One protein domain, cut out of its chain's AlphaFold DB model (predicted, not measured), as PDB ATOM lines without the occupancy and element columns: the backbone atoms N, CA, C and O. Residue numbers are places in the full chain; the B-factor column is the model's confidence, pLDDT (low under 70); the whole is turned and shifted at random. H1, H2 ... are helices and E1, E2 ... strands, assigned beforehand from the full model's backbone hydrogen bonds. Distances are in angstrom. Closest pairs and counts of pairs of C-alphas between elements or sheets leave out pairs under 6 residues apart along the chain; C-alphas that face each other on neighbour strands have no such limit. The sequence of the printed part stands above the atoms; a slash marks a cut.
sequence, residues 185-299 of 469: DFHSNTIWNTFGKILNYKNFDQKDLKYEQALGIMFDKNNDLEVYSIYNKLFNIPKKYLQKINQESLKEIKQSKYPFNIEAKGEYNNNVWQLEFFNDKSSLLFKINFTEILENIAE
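Overview. This is residues 185 to 299 of the 469 residues of a protein of Helicobacter pylori (UniProt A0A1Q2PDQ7). Two small sheets of three strands, E1 E2 E3 and E4 E5 E6, stand apart from each other, and short helices and links bridge the rim between them. H1 and H3, on opposite sides of the domain, each graze both sheets, while H2 sits near the beginnings of E1 and E4, and H4 runs straight on from E6 beside E5. The printed part has 115 residues, with four named helices and six named strands in the order H1 H2 E1 E2 E3 H3 E4 E5 E6 H4; both sheets are antiparallel, in the orders E1 E2 E3 and E4 E5 E6. The class is mixed, helices and strands. The whole is compact, with a radius of gyration of the C-alphas of 13.4 A, and rounded, with spans of 35 by 32 by 30 A.

Arrangement. H1, residues 188 to 200, only grazes the sheet of E1, residues 215 to 219, E2, residues 225 to 229, and E3, residues 232 to 237, with its residues 188 to 194. The closest C-alphas of H1 and E3 are those of Ile 191 and Leu 234, 6.7 A apart. With residues 198 to 199 H1 also grazes the second sheet, of E4, residues 263 to 269, E5, residues 272 to 278, and E6, residues 284 to 289. H2, residues 206 to 209, grazes that second sheet with residues 206 to 207; its closest C-alphas to E4 are those of Gln 206 and Ala 264, 6.2 A apart. E1, E2 and E3 form a meander, each strand the antiparallel neighbour of the one before, with hairpins E1 and E2, and E2 and E3. N 218 and O 226 are within hydrogen-bond range at 3.0 A, as are N 227 and O 235 at 2.8 A. H3, residues 249 to 254, grazes both sheets: the closest C-alphas to E1 are those of Phe 219 and Lys 254, 5.9 A apart, and to E6 those of Ser 249 and Leu 285, 6.3 A apart. E4, E5 and E6 form a second meander of two hairpins, with N 267 and O 274 within hydrogen-bond range at 2.9 A, and N 275 and O 288 at 2.9 A. Residues 242 to 243 pair antiparallel with residues 287 to 288 of E6. H4, residues 290 to 295, grazes the second sheet; Phe 290 and Trp 273 of E5 have the closest C-alphas, 5.3 A apart. H4 is close to H1 but not clearly touching, with the C-alphas of Phe 195 and Leu 294 8.0 A apart, at a steep tilt of 46 degrees, opposite ways. In H1 and H4 every O i to N i+4 pair is within hydrogen-bond range, in H3 1 of 2, and H2 is too short for such a pair.

Along the chain. H1 begins at C-alpha 188, (5.394, 0.551, 41.662), and is 18.4 A long. H2 measures 5.1 A, E1 13.7 A, E2 13.4 A and E3 15.3 A. H3 measures 9.1 A. E4 begins at C-alpha 263, (-12.909, 8.372, 56.940); E4 and E5 are each 19.5 A long, and E6 is 14.6 A. H4, 8.7 A long, ends at C-alpha 295, (-6.620, -9.503, 41.560).

Size, cuts and confidence. The two C-alphas farthest apart are those of Lys 257 and Asn 270, at 37.8 A. The printed part has no cut. The link from E3 to H3, 11 residues, is long, and that from H3 to E4 is short. The mean pLDDT of the printed part is 70.8; residues 196 to 215, 230 to 231, 245 to 271 and 279 to 282 are under 70.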
ATOM      1  N   ASP A 185       8.265   9.321  36.983       80.06
ATOM      2  CA  ASP A 185       8.135   9.316  38.446       80.06
ATOM      3  C   ASP A 185       7.185   8.198  38.922       80.06
ATOM      4  O   ASP A 185       6.257   8.400  39.703       80.06
ATOM      5  N   PHE A 186       7.341   7.011  38.330       82.94
ATOM      6  CA  PHE A 186       6.487   5.856  38.570       82.94
ATOM      7  C   PHE A 186       7.131   4.915  39.592       82.94
ATOM      8  O   PHE A 186       8.134   4.254  39.313       82.94
ATOM      9  N   HIS A 187       6.527   4.831  40.777       77.75
ATOM     10  CA  HIS A 187       7.021   4.033  41.896       77.75
ATOM     11  C   HIS A 187       6.078   2.866  42.213       77.75
ATOM     12  O   HIS A 187       5.255   2.944  43.126       77.75
ATOM     13  N   SER A 188       6.223   1.756  41.487       74.88
ATOM     14  CA  SER A 188       5.394   0.551  41.662       74.88
ATOM     15  C   SER A 188       5.376   0.021  43.094       74.88
ATOM     16  O   SER A 188       4.316  -0.318  43.615       74.88
ATOM     17  N   ASN A 189       6.532   0.013  43.760       72.69
ATOM     18  CA  ASN A 189       6.654  -0.486  45.129       72.69
ATOM     19  C   ASN A 189       5.859   0.385  46.108       72.69
ATOM     20  O   ASN A 189       5.301  -0.132  47.068       72.69
ATOM     21  N   THR A 190       5.760   1.694  45.863       74.31
ATOM     22  CA  THR A 190       4.949   2.602  46.688       74.31
ATOM     23  C   THR A 190       3.465   2.277  46.557       74.31
ATOM     24  O   THR A 190       2.764   2.225  47.566       74.31
ATOM     25  N   ILE A 191       2.999   1.996  45.336       74.75
ATOM     26  CA  ILE A 191       1.620   1.565  45.070       74.75
ATOM     27  C   ILE A 191       1.338   0.269  45.838       74.75
ATOM     28  O   ILE A 191       0.419   0.218  46.653       74.75
ATOM     29  N   TRP A 192       2.186  -0.748  45.664       72.06
ATOM     30  CA  TRP A 192       2.029  -2.038  46.338       72.06
ATOM     31  C   TRP A 192       2.092  -1.941  47.862       72.06
ATOM     32  O   TRP A 192       1.245  -2.506  48.543       72.06
ATOM     33  N   ASN A 193       3.048  -1.193  48.413       71.94
ATOM     34  CA  ASN A 193       3.160  -0.995  49.858       71.94
ATOM     35  C   ASN A 193       1.928  -0.285  50.422       71.94
ATOM     36  O   ASN A 193       1.508  -0.598  51.531       71.94
ATOM     37  N   THR A 194       1.325   0.636  49.665       72.81
ATOM     38  CA  THR A 194       0.068   1.287  50.063       72.81
ATOM     39  C   THR A 194      -1.058   0.255  50.154       72.81
ATOM     40  O   THR A 194      -1.727   0.179  51.181       72.81
ATOM     41  N   PHE A 195      -1.208  -0.605  49.139       72.44
ATOM     42  CA  PHE A 195      -2.175  -1.709  49.154       72.44
ATOM     43  C   PHE A 195      -1.911  -2.710  50.296       72.44
ATOM     44  O   PHE A 195      -2.825  -3.058  51.039       72.44
ATOM     45  N   GLY A 196      -0.661  -3.132  50.489       67.50
ATOM     46  CA  GLY A 196      -0.269  -4.063  51.550       67.50
ATOM     47  C   GLY A 196      -0.525  -3.511  52.954       67.50
ATOM     48  O   GLY A 196      -1.059  -4.221  53.802       67.50
ATOM     49  N   LYS A 197      -0.222  -2.226  53.191       67.31
ATOM     50  CA  LYS A 197      -0.545  -1.551  54.458       67.31
ATOM     51  C   LYS A 197      -2.044  -1.567  54.731       67.31
ATOM     52  O   LYS A 197      -2.432  -1.859  55.850       67.31
ATOM     53  N   ILE A 198      -2.871  -1.296  53.724       65.44
ATOM     54  CA  ILE A 198      -4.330  -1.295  53.873       65.44
ATOM     55  C   ILE A 198      -4.863  -2.687  54.272       65.44
ATOM     56  O   ILE A 198      -5.787  -2.773  55.073       65.44
ATOM     57  N   LEU A 199      -4.250  -3.767  53.779       62.19
ATOM     58  CA  LEU A 199      -4.668  -5.153  54.048       62.19
ATOM     59  C   LEU A 199      -4.169  -5.741  55.373       62.19
ATOM     60  O   LEU A 199      -4.799  -6.647  55.911       62.19
ATOM     61  N   ASN A 200      -3.010  -5.302  55.870       57.75
ATOM     62  CA  ASN A 200      -2.357  -5.943  57.017       57.75
ATOM     63  C   ASN A 200      -3.035  -5.615  58.366       57.75
ATOM     64  O   ASN A 200      -2.754  -6.252  59.382       57.75
ATOM     65  N   TYR A 201      -3.949  -4.642  58.400       54.00
ATOM     66  CA  TYR A 201      -4.683  -4.290  59.612       54.00
ATOM     67  C   TYR A 201      -5.917  -5.174  59.770       54.00
ATOM     68  O   TYR A 201      -6.907  -5.003  59.069       54.00
ATOM     69  N   LYS A 202      -5.877  -6.091  60.748       48.19
ATOM     70  CA  LYS A 202      -6.998  -6.985  61.113       48.19
ATOM     71  C   LYS A 202      -8.315  -6.262  61.439       48.19
ATOM     72  O   LYS A 202      -9.334  -6.930  61.473       48.19
ATOM     73  N   ASN A 203      -8.293  -4.945  61.638       51.62
ATOM     74  CA  ASN A 203      -9.431  -4.032  61.561       51.62
ATOM     75  C   ASN A 203      -8.873  -2.691  61.064       51.62
ATOM     76  O   ASN A 203      -8.114  -2.047  61.783       51.62
ATOM     77  N   PHE A 204      -9.173  -2.295  59.831       52.06
ATOM     78  CA  PHE A 204      -8.740  -1.007  59.288       52.06
ATOM     79  C   PHE A 204      -9.522   0.124  59.988       52.06
ATOM     80  O   PHE A 204     -10.673   0.386  59.634       52.06
ATOM     81  N   ASP A 205      -8.916   0.765  60.996       53.22
ATOM     82  CA  ASP A 205      -9.399   2.009  61.614       53.22
ATOM     83  C   ASP A 205      -8.468   3.163  61.209       53.22
ATOM     84  O   ASP A 205      -7.248   3.126  61.393       53.22
ATOM     85  N   GLN A 206      -9.048   4.224  60.649       49.97
ATOM     86  CA  GLN A 206      -8.325   5.415  60.211       49.97
ATOM     87  C   GLN A 206      -7.545   6.101  61.355       49.97
ATOM     88  O   GLN A 206      -6.604   6.859  61.095       49.97
ATOM     89  N   LYS A 207      -7.898   5.848  62.626       51.12
ATOM     90  CA  LYS A 207      -7.162   6.371  63.792       51.12
ATOM     91  C   LYS A 207      -5.701   5.919  63.841       51.12
ATOM     92  O   LYS A 207      -4.870   6.704  64.292       51.12
ATOM     93  N   ASP A 208      -5.380   4.745  63.302       45.53
ATOM     94  CA  ASP A 208      -4.011   4.211  63.288       45.53
ATOM     95  C   ASP A 208      -3.192   4.734  62.090       45.53
ATOM     96  O   ASP A 208      -1.979   4.913  62.180       45.53
ATOM     97  N   LEU A 209      -3.856   5.121  60.993       46.38
ATOM     98  CA  LEU A 209      -3.232   5.798  59.841       46.38
ATOM     99  C   LEU A 209      -2.765   7.230  60.156       46.38
ATOM    100  O   LEU A 209      -1.835   7.726  59.512       46.38
ATOM    101  N   LYS A 210      -3.368   7.890  61.157       44.16
ATOM    102  CA  LYS A 210      -2.988   9.251  61.579       44.16
ATOM    103  C   LYS A 210      -1.539   9.359  62.057       44.16
ATOM    104  O   LYS A 210      -0.977  10.447  61.959       44.16
ATOM    105  N   TYR A 211      -0.943   8.273  62.549       40.44
ATOM    106  CA  TYR A 211       0.421   8.295  63.080       40.44
ATOM    107  C   TYR A 211       1.507   7.979  62.038       40.44
ATOM    108  O   TYR A 211       2.656   8.347  62.268       40.44
ATOM    109  N   GLU A 212       1.176   7.387  60.879       46.31
ATOM    110  CA  GLU A 212       2.200   6.957  59.907       46.31
ATOM    111  C   GLU A 212       2.060   7.491  58.471       46.31
ATOM    112  O   GLU A 212       3.080   7.551  57.787       46.31
ATOM    113  N   GLN A 213       0.875   7.901  57.986       53.25
ATOM    114  CA  GLN A 213       0.692   8.565  56.675       53.25
ATOM    115  C   GLN A 213      -0.785   8.960  56.470       53.25
ATOM    116  O   GLN A 213      -1.637   8.096  56.270       53.25
ATOM    117  N   ALA A 214      -1.104  10.259  56.442       56.44
ATOM    118  CA  ALA A 214      -2.421  10.715  55.992       56.44
ATOM    119  C   ALA A 214      -2.555  10.473  54.475       56.44
ATOM    120  O   ALA A 214      -1.923  11.163  53.667       56.44
ATOM    121  N   LEU A 215      -3.338   9.459  54.090       66.69
ATOM    122  CA  LEU A 215      -3.728   9.229  52.700       66.69
ATOM    123  C   LEU A 215      -4.860  10.194  52.341       66.69
ATOM    124  O   LEU A 215      -5.935  10.148  52.938       66.69
ATOM    125  N   GLY A 216      -4.603  11.064  51.369       71.81
ATOM    126  CA  GLY A 216      -5.611  11.948  50.796       71.81
ATOM    127  C   GLY A 216      -6.232  11.312  49.559       71.81
ATOM    128  O   GLY A 216      -5.551  10.588  48.830       71.81
ATOM    129  N   ILE A 217      -7.502  11.600  49.287       75.69
ATOM    130  CA  ILE A 217      -8.147  11.168  48.042       75.69
ATOM    131  C   ILE A 217      -8.838  12.318  47.307       75.69
ATOM    132  O   ILE A 217      -9.327  13.271  47.922       75.69
ATOM    133  N   MET A 218      -8.863  12.227  45.977       76.62
ATOM    134  CA  MET A 218      -9.587  13.129  45.074       76.62
ATOM    135  C   MET A 218     -10.215  12.341  43.928       76.62
ATOM    136  O   MET A 218      -9.894  11.177  43.718       76.62
ATOM    137  N   PHE A 219     -11.091  12.988  43.166       79.69
ATOM    138  CA  PHE A 219     -11.587  12.448  41.906       79.69
ATOM    139  C   PHE A 219     -11.084  13.281  40.743       79.69
ATOM    140  O   PHE A 219     -11.173  14.511  40.775       79.69
ATOM    141  N   ASP A 220     -10.597  12.610  39.706       79.12
ATOM    142  CA  ASP A 220     -10.248  13.281  38.465       79.12
ATOM    143  C   ASP A 220     -11.488  13.558  37.592       79.12
ATOM    144  O   ASP A 220     -12.635  13.247  37.936       79.12
ATOM    145  N   LYS A 221     -11.258  14.156  36.420       78.81
ATOM    146  CA  LYS A 221     -12.321  14.487  35.455       78.81
ATOM    147  C   LYS A 221     -13.039  13.250  34.899       78.81
ATOM    148  O   LYS A 221     -14.193  13.363  34.487       78.81
ATOM    149  N   ASN A 222     -12.386  12.089  34.912       79.62
ATOM    150  CA  ASN A 222     -12.937  10.813  34.458       79.62
ATOM    151  C   ASN A 222     -13.707  10.088  35.576       79.62
ATOM    152  O   ASN A 222     -14.389   9.090  35.325       79.62
ATOM    153  N   ASN A 223     -13.726  10.664  36.784       78.25
ATOM    154  CA  ASN A 223     -14.231  10.072  38.021       78.25
ATOM    155  C   ASN A 223     -13.405   8.875  38.503       78.25
ATOM    156  O   ASN A 223     -13.939   8.023  39.218       78.25
ATOM    157  N   ASP A 224     -12.130   8.816  38.134       86.44
ATOM    158  CA  ASP A 224     -11.197   7.891  38.755       86.44
ATOM    159  C   ASP A 224     -10.758   8.450  40.105       86.44
ATOM    160  O   ASP A 224     -10.653   9.666  40.296       86.44
ATOM    161  N   LEU A 225     -10.522   7.547  41.051       86.12
ATOM    162  CA  LEU A 225     -10.093   7.894  42.394       86.12
ATOM    163  C   LEU A 225      -8.580   8.107  42.398       86.12
ATOM    164  O   LEU A 225      -7.808   7.172  42.209       86.12
ATOM    165  N   GLU A 226      -8.150   9.336  42.635       86.19
ATOM    166  CA  GLU A 226      -6.753   9.692  42.823       86.19
ATOM    167  C   GLU A 226      -6.357   9.514  44.289       86.19
ATOM    168  O   GLU A 226      -6.986  10.077  45.186       86.19
ATOM    169  N   VAL A 227      -5.286   8.762  44.528       81.19
ATOM    170  CA  VAL A 227      -4.729   8.505  45.858       81.19
ATOM    171  C   VAL A 227      -3.467   9.339  46.046       81.19
ATOM    172  O   VAL A 227      -2.572   9.329  45.199       81.19
ATOM    173  N   TYR A 228      -3.377  10.043  47.173       75.88
ATOM    174  CA  TYR A 228      -2.286  10.946  47.528       75.88
ATOM    175  C   TYR A 228      -1.632  10.541  48.852       75.88
ATOM    176  O   TYR A 228      -2.305  10.113  49.785       75.88
ATOM    177  N   SER A 229      -0.322  10.765  48.964       72.75
ATOM    178  CA  SER A 229       0.407  10.766  50.238       72.75
ATOM    179  C   SER A 229       0.843  12.187  50.560       72.75
ATOM    180  O   SER A 229       1.742  12.711  49.896       72.75
ATOM    181  N   ILE A 230       0.252  12.783  51.600       67.94
ATOM    182  CA  ILE A 230       0.469  14.174  52.031       67.94
ATOM    183  C   ILE A 230       0.167  15.183  50.900       67.94
ATOM    184  O   ILE A 230      -0.911  15.767  50.883       67.94
ATOM    185  N   TYR A 231       1.077  15.355  49.932       61.25
ATOM    186  CA  TYR A 231       0.920  16.227  48.756       61.25
ATOM    187  C   TYR A 231       1.315  15.572  47.421       61.25
ATOM    188  O   TYR A 231       1.145  16.185  46.369       61.25
ATOM    189  N   ASN A 232       1.824  14.336  47.430       71.62
ATOM    190  CA  ASN A 232       2.255  13.652  46.213       71.62
ATOM    191  C   ASN A 232       1.179  12.683  45.737       71.62
ATOM    192  O   ASN A 232       0.765  11.789  46.480       71.62
ATOM    193  N   LYS A 233       0.756  12.845  44.482       80.31
ATOM    194  CA  LYS A 233      -0.134  11.904  43.803       80.31
ATOM    195  C   LYS A 233       0.580  10.563  43.643       80.31
ATOM    196  O   LYS A 233       1.624  10.506  42.997       80.31
ATOM    197  N   LEU A 234       0.021   9.505  44.221       79.44
ATOM    198  CA  LEU A 234       0.587   8.160  44.170       79.44
ATOM    199  C   LEU A 234       0.110   7.407  42.927       79.44
ATOM    200  O   LEU A 234       0.926   7.002  42.103       79.44
ATOM    201  N   PHE A 235      -1.203   7.211  42.797       84.19
ATOM    202  CA  PHE A 235      -1.816   6.452  41.705       84.19
ATOM    203  C   PHE A 235      -3.318   6.742  41.586       84.19
ATOM    204  O   PHE A 235      -3.929   7.306  42.492       84.19
ATOM    205  N   ASN A 236      -3.905   6.331  40.465       88.31
ATOM    206  CA  ASN A 236      -5.333   6.364  40.178       88.31
ATOM    207  C   ASN A 236      -5.922   4.954  40.275       88.31
ATOM    208  O   ASN A 236      -5.339   3.997  39.763       88.31
ATOM    209  N   ILE A 237      -7.106   4.839  40.868       87.62
ATOM    210  CA  ILE A 237      -7.962   3.656  40.793       87.62
ATOM    211  C   ILE A 237      -9.092   3.973  39.806       87.62
ATOM    212  O   ILE A 237      -9.869   4.899  40.062       87.62
ATOM    213  N   PRO A 238      -9.213   3.222  38.695       89.25
ATOM    214  CA  PRO A 238     -10.285   3.421  37.729       89.25
ATOM    215  C   PRO A 238     -11.677   3.349  38.359       89.25
ATOM    216  O   PRO A 238     -11.953   2.464  39.174       89.25
ATOM    217  N   LYS A 239     -12.592   4.212  37.905       86.56
ATOM    218  CA  LYS A 239     -13.983   4.291  38.385       86.56
ATOM    219  C   LYS A 239     -14.695   2.937  38.424       86.56
ATOM    220  O   LYS A 239     -15.536   2.710  39.287       86.56
ATOM    221  N   LYS A 240     -14.378   2.032  37.494       88.31
ATOM    222  CA  LYS A 240     -15.006   0.703  37.403       88.31
ATOM    223  C   LYS A 240     -14.810  -0.170  38.652       88.31
ATOM    224  O   LYS A 240     -15.634  -1.041  38.882       88.31
ATOM    225  N   TYR A 241     -13.781   0.091  39.462       86.00
ATOM    226  CA  TYR A 241     -13.547  -0.607  40.736       86.00
ATOM    227  C   TYR A 241     -14.265   0.048  41.928       86.00
ATOM    228  O   TYR A 241     -14.161  -0.423  43.060       86.00
ATOM    229  N   LEU A 242     -14.981   1.151  41.696       84.38
ATOM    230  CA  LEU A 242     -15.717   1.880  42.721       84.38
ATOM    231  C   LEU A 242     -17.190   1.452  42.700       84.38
ATOM    232  O   LEU A 242     -17.890   1.583  41.696       84.38
ATOM    233  N   GLN A 243     -17.679   0.968  43.836       82.88
ATOM    234  CA  GLN A 243     -19.037   0.462  44.025       82.88
ATOM    235  C   GLN A 243     -19.893   1.453  44.829       82.88
ATOM    236  O   GLN A 243     -19.375   2.223  45.634       82.88
ATOM    237  N   LYS A 244     -21.226   1.414  44.653       72.69
ATOM    238  CA  LYS A 244     -22.208   2.222  45.419       72.69
ATOM    239  C   LYS A 244     -21.847   3.716  45.510       72.69
ATOM    240  O   LYS A 244     -21.846   4.306  46.585       72.69
ATOM    241  N   ILE A 245     -21.530   4.311  44.366       67.94
ATOM    242  CA  ILE A 245     -21.131   5.714  44.258       67.94
ATOM    243  C   ILE A 245     -22.338   6.635  44.500       67.94
ATOM    244  O   ILE A 245     -23.265   6.661  43.687       67.94
ATOM    245  N   ASN A 246     -22.303   7.447  45.556       68.62
ATOM    246  CA  ASN A 246     -23.280   8.513  45.766       68.62
ATOM    247  C   ASN A 246     -22.973   9.709  44.843       68.62
ATOM    248  O   ASN A 246     -22.026  10.470  45.063       68.62
ATOM    249  N   GLN A 247     -23.769   9.874  43.781       67.25
ATOM    250  CA  GLN A 247     -23.549  10.917  42.772       67.25
ATOM    251  C   GLN A 247     -23.741  12.347  43.297       67.25
ATOM    252  O   GLN A 247     -23.140  13.267  42.740       67.25
ATOM    253  N   GLU A 248     -24.545  12.553  44.344       65.50
ATOM    254  CA  GLU A 248     -24.753  13.878  44.938       65.50
ATOM    255  C   GLU A 248     -23.550  14.297  45.780       65.50
ATOM    256  O   GLU A 248     -23.009  15.382  45.576       65.50
ATOM    257  N   SER A 249     -23.047  13.405  46.636       61.94
ATOM    258  CA  SER A 249     -21.866  13.676  47.467       61.94
ATOM    259  C   SER A 249     -20.567  13.773  46.654       61.94
ATOM    260  O   SER A 249     -19.638  14.479  47.039       61.94
ATOM    261  N   LEU A 250     -20.508  13.142  45.475       64.50
ATOM    262  CA  LEU A 250     -19.413  13.327  44.518       64.50
ATOM    263  C   LEU A 250     -19.306  14.758  43.972       64.50
ATOM    264  O   LEU A 250     -18.212  15.159  43.575       64.50
ATOM    265  N   LYS A 251     -20.407  15.520  43.888       66.81
ATOM    266  CA  LYS A 251     -20.367  16.893  43.350       66.81
ATOM    267  C   LYS A 251     -19.530  17.812  44.241       66.81
ATOM    268  O   LYS A 251     -18.758  18.601  43.706       66.81
ATOM    269  N   GLU A 252     -19.635  17.657  45.560       60.44
ATOM    270  CA  GLU A 252     -18.833  18.404  46.538       60.44
ATOM    271  C   GLU A 252     -17.343  18.029  46.442       60.44
ATOM    272  O   GLU A 252     -16.482  18.904  46.420       60.44
ATOM    273  N   ILE A 253     -17.026  16.738  46.276       61.44
ATOM    274  CA  ILE A 253     -15.632  16.266  46.206       61.44
ATOM    275  C   ILE A 253     -14.949  16.688  44.896       61.44
ATOM    276  O   ILE A 253     -13.789  17.097  44.910       61.44
ATOM    277  N   LYS A 254     -15.666  16.654  43.765       63.59
ATOM    278  CA  LYS A 254     -15.148  17.084  42.450       63.59
ATOM    279  C   LYS A 254     -14.839  18.579  42.365       63.59
ATOM    280  O   LYS A 254     -14.080  18.987  41.492       63.59
ATOM    281  N   GLN A 255     -15.458  19.396  43.216       61.25
ATOM    282  CA  GLN A 255     -15.230  20.844  43.256       61.25
ATOM    283  C   GLN A 255     -14.042  21.232  44.140       61.25
ATOM    284  O   GLN A 255     -13.620  22.390  44.131       61.25
ATOM    285  N   SER A 256     -13.481  20.286  44.897       62.25
ATOM    286  CA  SER A 256     -12.363  20.576  45.781       62.25
ATOM    287  C   SER A 256     -11.057  20.766  45.041       62.25
ATOM    288  O   SER A 256     -10.704  20.025  44.125       62.25
ATOM    289  N   LYS A 257     -10.298  21.746  45.520       61.84
ATOM    290  CA  LYS A 257      -8.948  22.041  45.049       61.84
ATOM    291  C   LYS A 257      -7.874  21.200  45.752       61.84
ATOM    292  O   LYS A 257      -6.743  21.172  45.276       61.84
ATOM    293  N   TYR A 258      -8.205  20.541  46.867       65.19
ATOM    294  CA  TYR A 258      -7.244  19.833  47.718       65.19
ATOM    295  C   TYR A 258      -7.715  18.409  48.062       65.19
ATOM    296  O   TYR A 258      -8.925  18.193  48.180       65.19
ATOM    297  N   PRO A 259      -6.782  17.451  48.256       65.44
ATOM    298  CA  PRO A 259      -7.119  16.109  48.719       65.44
ATOM    299  C   PRO A 259      -7.863  16.131  50.048       65.44
ATOM    300  O   PRO A 259      -7.471  16.842  50.973       65.44
ATOM    301  N   PHE A 260      -8.923  15.330  50.144       66.88
ATOM    302  CA  PHE A 260      -9.675  15.180  51.382       66.88
ATOM    303  C   PHE A 260      -9.102  14.055  52.229       66.88
ATOM    304  O   PHE A 260      -8.788  12.977  51.720       66.88
ATOM    305  N   ASN A 261      -9.052  14.295  53.537       64.56
ATOM    306  CA  ASN A 261      -8.894  13.231  54.514       64.56
ATOM    307  C   ASN A 261     -10.267  12.591  54.710       64.56
ATOM    308  O   ASN A 261     -11.120  13.165  55.375       64.56
ATOM    309  N   ILE A 262     -10.490  11.430  54.105       64.69
ATOM    310  CA  ILE A 262     -11.777  10.736  54.173       64.69
ATOM    311  C   ILE A 262     -11.713   9.613  55.198       64.69
ATOM    312  O   ILE A 262     -10.751   8.847  55.210       64.69
ATOM    313  N   GLU A 263     -12.745   9.513  56.042       65.81
ATOM    314  CA  GLU A 263     -12.909   8.372  56.940       65.81
ATOM    315  C   GLU A 263     -13.206   7.125  56.119       65.81
ATOM    316  O   GLU A 263     -14.171   7.076  55.353       65.81
ATOM    317  N   ALA A 264     -12.337   6.130  56.258       68.12
ATOM    318  CA  ALA A 264     -12.482   4.844  55.611       68.12
ATOM    319  C   ALA A 264     -12.616   3.765  56.684       68.12
ATOM    320  O   ALA A 264     -11.804   3.698  57.608       68.12
ATOM    321  N   LYS A 265     -13.654   2.936  56.564       69.88
ATOM    322  CA  LYS A 265     -13.903   1.789  57.443       69.88
ATOM    323  C   LYS A 265     -13.723   0.518  56.637       69.88
ATOM    324  O   LYS A 265     -14.316   0.391  55.566       69.88
ATOM    325  N   GLY A 266     -12.890  -0.391  57.131       68.81
ATOM    326  CA  GLY A 266     -12.707  -1.697  56.510       68.81
ATOM    327  C   GLY A 266     -13.519  -2.775  57.202       68.81
ATOM    328  O   GLY A 266     -13.536  -2.851  58.427       68.81
ATOM    329  N   GLU A 267     -14.146  -3.630  56.406       69.31
ATOM    330  CA  GLU A 267     -14.806  -4.846  56.864       69.31
ATOM    331  C   GLU A 267     -14.249  -6.040  56.078       69.31
ATOM    332  O   GLU A 267     -14.056  -5.967  54.858       69.31
ATOM    333  N   TYR A 268     -13.962  -7.136  56.781       68.12
ATOM    334  CA  TYR A 268     -13.510  -8.387  56.179       68.12
ATOM    335  C   TYR A 268     -14.586  -9.454  56.345       68.12
ATOM    336  O   TYR A 268     -14.728 -10.036  57.420       68.12
ATOM    337  N   ASN A 269     -15.323  -9.723  55.269       64.50
ATOM    338  CA  ASN A 269     -16.422 -10.687  55.251       64.50
ATOM    339  C   ASN A 269     -16.232 -11.681  54.107       64.50
ATOM    340  O   ASN A 269     -15.923 -11.287  52.986       64.50
ATOM    341  N   ASN A 270     -16.454 -12.975  54.361       68.75
ATOM    342  CA  ASN A 270     -16.407 -14.037  53.343       68.75
ATOM    343  C   ASN A 270     -15.135 -14.019  52.465       68.75
ATOM    344  O   ASN A 270     -15.213 -14.199  51.253       68.75
ATOM    345  N   ASN A 271     -13.964 -13.791  53.067       67.31
ATOM    346  CA  ASN A 271     -12.670 -13.647  52.381       67.31
ATOM    347  C   ASN A 271     -12.539 -12.436  51.435       67.31
ATOM    348  O   ASN A 271     -11.586 -12.361  50.657       67.31
ATOM    349  N   VAL A 272     -13.448 -11.467  51.521       70.75
ATOM    350  CA  VAL A 272     -13.421 -10.232  50.736       70.75
ATOM    351  C   VAL A 272     -13.119  -9.054  51.658       70.75
ATOM    352  O   VAL A 272     -13.814  -8.835  52.648       70.75
ATOM    353  N   TRP A 273     -12.084  -8.283  51.317       74.12
ATOM    354  CA  TRP A 273     -11.795  -7.004  51.966       74.12
ATOM    355  C   TRP A 273     -12.599  -5.894  51.296       74.12
ATOM    356  O   TRP A 273     -12.375  -5.587  50.123       74.12
ATOM    357  N   GLN A 274     -13.511  -5.267  52.040       76.50
ATOM    358  CA  GLN A 274     -14.296  -4.130  51.570       76.50
ATOM    359  C   GLN A 274     -13.953  -2.873  52.371       76.50
ATOM    360  O   GLN A 274     -13.905  -2.904  53.597       76.50
ATOM    361  N   LEU A 275     -13.726  -1.760  51.673       77.31
ATOM    362  CA  LEU A 275     -13.525  -0.445  52.278       77.31
ATOM    363  C   LEU A 275     -14.704   0.460  51.952       77.31
ATOM    364  O   LEU A 275     -15.094   0.592  50.791       77.31
ATOM    365  N   GLU A 276     -15.241   1.111  52.971       77.00
ATOM    366  CA  GLU A 276     -16.307   2.097  52.864       77.00
ATOM    367  C   GLU A 276     -15.759   3.482  53.172       77.00
ATOM    368  O   GLU A 276     -15.155   3.684  54.220       77.00
ATOM    369  N   PHE A 277     -15.978   4.430  52.265       76.06
ATOM    370  CA  PHE A 277     -15.476   5.796  52.369       76.06
ATOM    371  C   PHE A 277     -16.627   6.738  52.716       76.06
ATOM    372  O   PHE A 277     -17.672   6.680  52.068       76.06
ATOM    373  N   PHE A 278     -16.446   7.616  53.704       72.62
ATOM    374  CA  PHE A 278     -17.492   8.498  54.233       72.62
ATOM    375  C   PHE A 278     -17.091   9.976  54.176       72.62
ATOM    376  O   PHE A 278     -15.926  10.321  54.341       72.62
ATOM    377  N   ASN A 279     -18.053  10.875  53.963       69.62
ATOM    378  CA  ASN A 279     -17.795  12.314  54.086       69.62
ATOM    379  C   ASN A 279     -17.767  12.773  55.556       69.62
ATOM    380  O   ASN A 279     -18.116  12.019  56.463       69.62
ATOM    381  N   ASP A 280     -17.451  14.052  55.777       66.06
ATOM    382  CA  ASP A 280     -17.413  14.693  57.105       66.06
ATOM    383  C   ASP A 280     -18.751  14.626  57.871       66.06
ATOM    384  O   ASP A 280     -18.795  14.823  59.082       66.06
ATOM    385  N   LYS A 281     -19.857  14.334  57.173       69.44
ATOM    386  CA  LYS A 281     -21.203  14.127  57.737       69.44
ATOM    387  C   LYS A 281     -21.529  12.637  57.935       69.44
ATOM    388  O   LYS A 281     -22.701  12.277  58.028       69.44
ATOM    389  N   SER A 282     -20.520  11.763  57.917       69.38
ATOM    390  CA  SER A 282     -20.635  10.299  58.019       69.38
ATOM    391  C   SER A 282     -21.548   9.649  56.969       69.38
ATOM    392  O   SER A 282     -22.043   8.540  57.164       69.38
ATOM    393  N   SER A 283     -21.782  10.314  55.836       75.06
ATOM    394  CA  SER A 283     -22.544   9.759  54.715       75.06
ATOM    395  C   SER A 283     -21.624   8.940  53.813       75.06
ATOM    396  O   SER A 283     -20.553   9.414  53.433       75.06
ATOM    397  N   LEU A 284     -22.051   7.727  53.450       76.06
ATOM    398  CA  LEU A 284     -21.298   6.850  52.552       76.06
ATOM    399  C   LEU A 284     -21.131   7.502  51.169       76.06
ATOM    400  O   LEU A 284     -22.110   7.880  50.522       76.06
ATOM    401  N   LEU A 285     -19.887   7.585  50.711       75.19
ATOM    402  CA  LEU A 285     -19.488   8.135  49.418       75.19
ATOM    403  C   LEU A 285     -19.401   7.052  48.348       75.19
ATOM    404  O   LEU A 285     -20.023   7.161  47.291       75.19
ATOM    405  N   PHE A 286     -18.602   6.023  48.613       79.75
ATOM    406  CA  PHE A 286     -18.391   4.881  47.735       79.75
ATOM    407  C   PHE A 286     -17.796   3.720  48.535       79.75
ATOM    408  O   PHE A 286     -17.292   3.891  49.647       79.75
ATOM    409  N   LYS A 287     -17.858   2.530  47.947       82.00
ATOM    410  CA  LYS A 287     -17.225   1.320  48.458       82.00
ATOM    411  C   LYS A 287     -16.175   0.828  47.476       82.00
ATOM    412  O   LYS A 287     -16.325   0.994  46.268       82.00
ATOM    413  N   ILE A 288     -15.143   0.185  47.993       81.81
ATOM    414  CA  ILE A 288     -14.109  -0.465  47.196       81.81
ATOM    415  C   ILE A 288     -14.002  -1.918  47.630       81.81
ATOM    416  O   ILE A 288     -13.846  -2.194  48.818       81.81
ATOM    417  N   ASN A 289     -14.054  -2.835  46.664       83.19
ATOM    418  CA  ASN A 289     -13.632  -4.211  46.879       83.19
ATOM    419  C   ASN A 289     -12.117  -4.288  46.670       83.19
ATOM    420  O   ASN A 289     -11.610  -4.216  45.551       83.19
ATOM    421  N   PHE A 290     -11.386  -4.386  47.771       77.12
ATOM    422  CA  PHE A 290      -9.935  -4.364  47.749       77.12
ATOM    423  C   PHE A 290      -9.353  -5.679  47.223       77.12
ATOM    424  O   PHE A 290      -8.334  -5.659  46.537       77.12
ATOM    425  N   THR A 291     -10.030  -6.806  47.468       76.44
ATOM    426  CA  THR A 291      -9.670  -8.104  46.879       76.44
ATOM    427  C   THR A 291      -9.712  -8.032  45.349       76.44
ATOM    428  O   THR A 291      -8.751  -8.416  44.689       76.44
ATOM    429  N   GLU A 292     -10.770  -7.441  44.786       82.19
ATOM    430  CA  GLU A 292     -10.921  -7.250  43.336       82.19
ATOM    431  C   GLU A 292      -9.820  -6.348  42.750       82.19
ATOM    432  O   GLU A 292      -9.270  -6.641  41.688       82.19
ATOM    433  N   ILE A 293      -9.439  -5.276  43.452       80.88
ATOM    434  CA  ILE A 293      -8.326  -4.412  43.036       80.88
ATOM    435  C   ILE A 293      -7.006  -5.188  42.971       80.88
ATOM    436  O   ILE A 293      -6.256  -5.039  42.007       80.88
ATOM    437  N   LEU A 294      -6.713  -6.021  43.967       75.56
ATOM    438  CA  LEU A 294      -5.469  -6.793  44.005       75.56
ATOM    439  C   LEU A 294      -5.407  -7.843  42.902       75.56
ATOM    440  O   LEU A 294      -4.367  -8.005  42.265       75.56
ATOM    441  N   GLU A 295      -6.518  -8.535  42.654       77.44
ATOM    442  CA  GLU A 295      -6.620  -9.503  41.560       77.44
ATOM    443  C   GLU A 295      -6.380  -8.846  40.193       77.44
ATOM    444  O   GLU A 295      -5.826  -9.482  39.291       77.44
ATOM    445  N   ASN A 296      -6.704  -7.555  40.077       82.12
ATOM    446  CA  ASN A 296      -6.532  -6.740  38.878       82.12
ATOM    447  C   ASN A 296      -5.387  -5.711  38.989       82.12
ATOM    448  O   ASN A 296      -5.357  -4.723  38.253       82.12
ATOM    449  N   ILE A 297      -4.409  -5.933  39.873       79.94
ATOM    450  CA  ILE A 297      -3.331  -4.962  40.123       79.94
ATOM    451  C   ILE A 297      -2.514  -4.643  38.866       79.94
ATOM    452  O   ILE A 297      -2.090  -3.506  38.676       79.94
ATOM    453  N   ALA A 298      -2.317  -5.626  37.981       81.06
ATOM    454  CA  ALA A 298      -1.605  -5.435  36.721       81.06
ATOM    455  C   ALA A 298      -2.334  -4.452  35.799       81.06
ATOM    456  O   ALA A 298      -1.693  -3.587  35.210       81.06
ATOM    457  N   GLU A 299      -3.666  -4.526  35.741       86.44
ATOM    458  CA  GLU A 299      -4.480  -3.590  34.970       86.44
ATOM    459  C   GLU A 299      -4.414  -2.175  35.560       86.44
ATOM    460  O   GLU A 299      -4.289  -1.194  34.831       86.44
TER     461      GLU A 299